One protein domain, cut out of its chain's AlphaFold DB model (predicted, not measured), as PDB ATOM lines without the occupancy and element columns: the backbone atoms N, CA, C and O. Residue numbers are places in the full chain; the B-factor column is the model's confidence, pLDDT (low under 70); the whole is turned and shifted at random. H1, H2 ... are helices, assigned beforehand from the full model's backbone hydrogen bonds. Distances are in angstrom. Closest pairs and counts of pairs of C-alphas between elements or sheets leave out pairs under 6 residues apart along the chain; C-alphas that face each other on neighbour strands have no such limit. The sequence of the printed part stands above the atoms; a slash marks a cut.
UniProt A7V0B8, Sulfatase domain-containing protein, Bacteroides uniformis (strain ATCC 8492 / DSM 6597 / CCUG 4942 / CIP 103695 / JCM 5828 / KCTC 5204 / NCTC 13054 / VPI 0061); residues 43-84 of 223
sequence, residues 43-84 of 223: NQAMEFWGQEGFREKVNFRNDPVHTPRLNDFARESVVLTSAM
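AT A GLANCE: This is residues 43 to 84 of the 223 residues of the protein "Sulfatase domain-containing protein" of Bacteroides uniformis (strain ATCC 8492 / DSM 6597 / CCUG 4942 / CIP 103695 / JCM 5828 / KCTC 5204 / NCTC 13054 / VPI 0061) (UniProt A7V0B8). Little regular structure: the printed part is mostly loop, wound as an open ring round the short helix H1, with the longer helix H2 packed on H1 and forming one side of that ring. It has 42 residues with two named helices, H1 then H2, and no named strand; the class is all helix, with 12 residues in named elements. It is compact, with a radius of gyration of the C-alphas of 9.4 A, and rounded, spanning 22 by 22 by 20 A.

IN THESE COORDINATES: H1 is residues 47 to 50, from C-alpha 47 at (62.521, 102.845, 104.668), 5.7 A long. H2 is residues 68 to 75, 11.3 A long, ending with C-alpha 75 at (57.967, 113.763, 101.334).

HOW THE PARTS SIT: H1 and H2 touch, the closest C-alphas being those of Phe 48 and Asn 71, 5.0 A apart. In H2 every O i to N i+4 pair is within hydrogen-bond range; H1 is too short for such a pair.

THE WHOLE: The C-alphas farthest apart, of Glu 52 and Met 84, are 23.8 A apart. The link from H1 to H2, residues 51 to 67, is long. The printed part has no cut, and no printed residue is under 70 in pLDDT.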
ATOM      1  N   ASN A  43      55.100  97.168  99.346       98.56
ATOM      2  CA  ASN A  43      54.897  98.479  99.974       98.56
ATOM      3  C   ASN A  43      55.711  98.609 101.279       98.56
ATOM      4  O   ASN A  43      56.301  99.643 101.557       98.56
ATOM      5  N   GLN A  44      55.807  97.524 102.048       98.62
ATOM      6  CA  GLN A  44      56.544  97.457 103.310       98.62
ATOM      7  C   GLN A  44      58.070  97.571 103.137       98.62
ATOM      8  O   GLN A  44      58.760  97.917 104.096       98.62
ATOM      9  N   ALA A  45      58.591  97.341 101.926       98.56
ATOM     10  CA  ALA A  45      60.014  97.410 101.597       98.56
ATOM     11  C   ALA A  45      60.459  98.842 101.247       98.56
ATOM     12  O   ALA A  45      61.160  99.077 100.259       98.56
ATOM     13  N   MET A  46      60.027  99.819 102.043       98.50
ATOM     14  CA  MET A  46      60.413 101.224 101.908       98.50
ATOM     15  C   MET A  46      60.756 101.794 103.283       98.50
ATOM     16  O   MET A  46      59.965 101.702 104.221       98.50
ATOM     17  N   GLU A  47      61.948 102.378 103.400       98.62
ATOM     18  CA  GLU A  47      62.521 102.845 104.668       98.62
ATOM     19  C   GLU A  47      61.689 103.959 105.319       98.62
ATOM     20  O   GLU A  47      61.557 103.989 106.543       98.62
ATOM     21  N   PHE A  48      61.079 104.848 104.525       98.69
ATOM     22  CA  PHE A  48      60.300 105.970 105.056       98.69
ATOM     23  C   PHE A  48      59.118 105.536 105.927       98.69
ATOM     24  O   PHE A  48      58.729 106.292 106.809       98.69
ATOM     25  N   TRP A  49      58.585 104.320 105.757       98.75
ATOM     26  CA  TRP A  49      57.534 103.791 106.636       98.75
ATOM     27  C   TRP A  49      57.993 103.625 108.094       98.75
ATOM     28  O   TRP A  49      57.157 103.511 108.988       98.75
ATOM     29  N   GLY A  50      59.302 103.617 108.352       98.38
ATOM     30  CA  GLY A  50      59.880 103.635 109.696       98.38
ATOM     31  C   GLY A  50      60.125 105.034 110.268       98.38
ATOM     32  O   GLY A  50      60.506 105.142 111.429       98.38
ATOM     33  N   GLN A  51      59.936 106.094 109.477       98.44
ATOM     34  CA  GLN A  51      60.269 107.468 109.855       98.44
ATOM     35  C   GLN A  51      59.061 108.220 110.425       98.44
ATOM     36  O   GLN A  51      57.906 107.919 110.115       98.44
ATOM     37  N   GLU A  52      59.343 109.240 111.234       97.88
ATOM     38  CA  GLU A  52      58.333 110.161 111.761       97.88
ATOM     39  C   GLU A  52      57.501 110.796 110.628       97.88
ATOM     40  O   GLU A  52      58.026 111.136 109.557       97.88
ATOM     41  N   GLY A  53      56.190 110.908 110.853       97.50
ATOM     42  CA  GLY A  53      55.207 111.424 109.895       97.50
ATOM     43  C   GLY A  53      54.566 110.343 109.014       97.50
ATOM     44  O   GLY A  53      53.477 110.539 108.470       97.50
ATOM     45  N   PHE A  54      55.229 109.193 108.866       98.62
ATOM     46  CA  PHE A  54      54.728 108.047 108.104       98.62
ATOM     47  C   PHE A  54      54.456 106.837 108.994       98.62
ATOM     48  O   PHE A  54      53.481 106.114 108.774       98.62
ATOM     49  N   ARG A  55      55.307 106.606 110.001       98.31
ATOM     50  CA  ARG A  55      55.273 105.413 110.851       98.31
ATOM     51  C   ARG A  55      53.929 105.212 111.535       98.31
ATOM     52  O   ARG A  55      53.455 104.082 111.625       98.31
ATOM     53  N   GLU A  56      53.311 106.284 112.003       98.12
ATOM     54  CA  GLU A  56      52.028 106.278 112.702       98.12
ATOM     55  C   GLU A  56      50.816 106.086 111.774       98.12
ATOM     56  O   GLU A  56      49.695 105.927 112.251       98.12
ATOM     57  N   LYS A  57      51.019 106.085 110.449       98.38
ATOM     58  CA  LYS A  57      49.950 105.929 109.447       98.38
ATOM     59  C   LYS A  57      49.717 104.478 109.023       98.38
ATOM     60  O   LYS A  57      48.807 104.218 108.237       98.38
ATOM     61  N   VAL A  58      50.538 103.541 109.502       98.62
ATOM     62  CA  VAL A  58      50.525 102.139 109.064       98.62
ATOM     63  C   VAL A  58      50.559 101.150 110.229       98.62
ATOM     64  O   VAL A  58      51.216 101.361 111.248       98.62
ATOM     65  N   ASN A  59      49.892 100.010 110.032       98.44
ATOM     66  CA  ASN A  59      49.781  98.931 111.023       98.44
ATOM     67  C   ASN A  59      50.897  97.878 110.913       98.44
ATOM     68  O   ASN A  59      50.845  96.846 111.577       98.44
ATOM     69  N   PHE A  60      51.893  98.107 110.060       98.38
ATOM     70  CA  PHE A  60      53.042  97.224 109.884       98.38
ATOM     71  C   PHE A  60      54.332  97.927 110.308       98.38
ATOM     72  O   PHE A  60      54.406  99.153 110.371       98.38
ATOM     73  N   ARG A  61      55.369  97.134 110.581       98.06
ATOM     74  CA  ARG A  61      56.748  97.621 110.644       98.06
ATOM     75  C   ARG A  61      57.359  97.488 109.253       98.06
ATOM     76  O   ARG A  61      57.145  96.469 108.600       98.06
ATOM     77  N   ASN A  62      58.076  98.509 108.802       98.44
ATOM     78  CA  ASN A  62      58.796  98.455 107.537       98.44
ATOM     79  C   ASN A  62      59.913  97.406 107.576       98.44
ATOM     80  O   ASN A  62      60.478  97.123 108.637       98.44
ATOM     81  N   ASP A  63      60.258  96.871 106.409       98.50
ATOM     82  CA  ASP A  63      61.425  96.006 106.267       98.50
ATOM     83  C   ASP A  63      62.709  96.822 106.548       98.50
ATOM     84  O   ASP A  63      62.735  98.032 106.281       98.50
ATOM     85  N   PRO A  64      63.788  96.207 107.075       97.94
ATOM     86  CA  PRO A  64      65.045  96.894 107.387       97.94
ATOM     87  C   PRO A  64      65.862  97.172 106.112       97.94
ATOM     88  O   PRO A  64      66.943  96.622 105.906       97.94
ATOM     89  N   VAL A  65      65.316  98.005 105.229       98.38
ATOM     90  CA  VAL A  65      65.914  98.408 103.951       98.38
ATOM     91  C   VAL A  65      66.443  99.837 104.018       98.38
ATOM     92  O   VAL A  65      65.980 100.639 104.825       98.38
ATOM     93  N   HIS A  66      67.391 100.162 103.139       98.25
ATOM     94  CA  HIS A  66      67.908 101.518 102.973       98.25
ATOM     95  C   HIS A  66      67.521 102.059 101.591       98.25
ATOM     96  O   HIS A  66      68.013 101.581 100.567       98.25
ATOM     97  N   THR A  67      66.619 103.042 101.557       98.38
ATOM     98  CA  THR A  67      66.015 103.581 100.326       98.38
ATOM     99  C   THR A  67      65.962 105.114 100.340       98.38
ATOM    100  O   THR A  67      64.885 105.693 100.177       98.38
ATOM    101  N   PRO A  68      67.103 105.816 100.480       97.88
ATOM    102  CA  PRO A  68      67.133 107.254 100.762       97.88
ATOM    103  C   PRO A  68      66.410 108.101  99.707       97.88
ATOM    104  O   PRO A  68      65.693 109.032 100.046       97.88
ATOM    105  N   ARG A  69      66.508 107.728  98.425       98.50
ATOM    106  CA  ARG A  69      65.840 108.457  97.331       98.50
ATOM    107  C   ARG A  69      64.322 108.322  97.343       98.50
ATOM    108  O   ARG A  69      63.635 109.254  96.944       98.50
ATOM    109  N   LEU A  70      63.804 107.177  97.788       98.38
ATOM    110  CA  LEU A  70      62.362 106.994  97.953       98.38
ATOM    111  C   LEU A  70      61.854 107.737  99.189       98.38
ATOM    112  O   LEU A  70      60.712 108.179  99.187       98.38
ATOM    113  N   ASN A  71      62.698 107.918 100.207       98.56
ATOM    114  CA  ASN A  71      62.343 108.705 101.385       98.56
ATOM    115  C   ASN A  71      62.137 110.177 101.020       98.56
ATOM    116  O   ASN A  71      61.118 110.748 101.398       98.56
ATOM    117  N   ASP A  72      63.060 110.757 100.247       98.50
ATOM    118  CA  ASP A  72      62.940 112.135  99.756       98.50
ATOM    119  C   ASP A  72      61.677 112.285  98.895       98.50
ATOM    120  O   ASP A  72      60.818 113.122  99.168       98.50
ATOM    121  N   PHE A  73      61.497 111.384  97.922       98.56
ATOM    122  CA  PHE A  73      60.344 111.412  97.023       98.56
ATOM    123  C   PHE A  73      59.002 111.284  97.761       98.56
ATOM    124  O   PHE A  73      58.043 111.972  97.417       98.56
ATOM    125  N   ALA A  74      58.927 110.451  98.804       98.56
ATOM    126  CA  ALA A  74      57.724 110.289  99.616       98.56
ATOM    127  C   ALA A  74      57.305 111.590 100.324       98.56
ATOM    128  O   ALA A  74      56.114 111.809 100.525       98.56
ATOM    129  N   ARG A  75      58.254 112.469 100.680       98.44
ATOM    130  CA  ARG A  75      57.967 113.763 101.334       98.44
ATOM    131  C   ARG A  75      57.470 114.833 100.370       98.44
ATOM    132  O   ARG A  75      56.841 115.793 100.802       98.44
ATOM    133  N   GLU A  76      57.722 114.649  99.082       98.44
ATOM    134  CA  GLU A  76      57.293 115.540  98.001       98.44
ATOM    135  C   GLU A  76      55.992 115.063  97.329       98.44
ATOM    136  O   GLU A  76      55.481 115.718  96.422       98.44
ATOM    137  N   SER A  77      55.452 113.916  97.761       97.94
ATOM    138  CA  SER A  77      54.400 113.188  97.049       97.94
ATOM    139  C   SER A  77      53.184 112.883  97.916       97.94
ATOM    140  O   SER A  77      53.233 112.860  99.144       97.94
ATOM    141  N   VAL A  78      52.081 112.544  97.251       98.44
ATOM    142  CA  VAL A  78      50.980 111.824  97.896       98.44
ATOM    143  C   VAL A  78      51.361 110.347  97.995       98.44
ATOM    144  O   VAL A  78      51.648 109.709  96.983       98.44
ATOM    145  N   VAL A  79      51.338 109.796  99.209       98.56
ATOM    146  CA  VAL A  79      51.709 108.400  99.485       98.56
ATOM    147  C   VAL A  79      50.480 107.602  99.907       98.56
ATOM    148  O   VAL A  79      49.750 107.993 100.815       98.56
ATOM    149  N   LEU A  80      50.261 106.453  99.265       98.69
ATOM    150  CA  LEU A  80      49.153 105.554  99.584       98.69
ATOM    151  C   LEU A  80      49.615 104.454 100.546       98.69
ATOM    152  O   LEU A  80      50.545 103.707 100.253       98.69
ATOM    153  N   THR A  81      48.921 104.300 101.672       98.56
ATOM    154  CA  THR A  81      49.188 103.228 102.650       98.56
ATOM    155  C   THR A  81      48.683 101.859 102.180       98.56
ATOM    156  O   THR A  81      49.216 100.829 102.589       98.56
ATOM    157  N   SER A  82      47.684 101.856 101.291       98.19
ATOM    158  CA  SER A  82      46.882 100.679 100.936       98.19
ATOM    159  C   SER A  82      46.594 100.592  99.431       98.19
ATOM    160  O   SER A  82      45.463 100.335  99.023       98.19
ATOM    161  N   ALA A  83      47.605 100.820  98.587       98.06
ATOM    162  CA  ALA A  83      47.500 100.515  97.159       98.06
ATOM    163  C   ALA A  83      47.442  98.991  96.945       98.06
ATOM    164  O   ALA A  83      48.264  98.255  97.493       98.06
ATOM    165  N   MET A  84      46.478  98.517  96.152       98.00
ATOM    166  CA  MET A  84      46.203  97.087  95.979       98.00
ATOM    167  C   MET A  84      46.432  96.640  94.537       98.00
ATOM    168  O   MET A  84      45.953  97.273  93.601       98.00
TER     169      MET A  84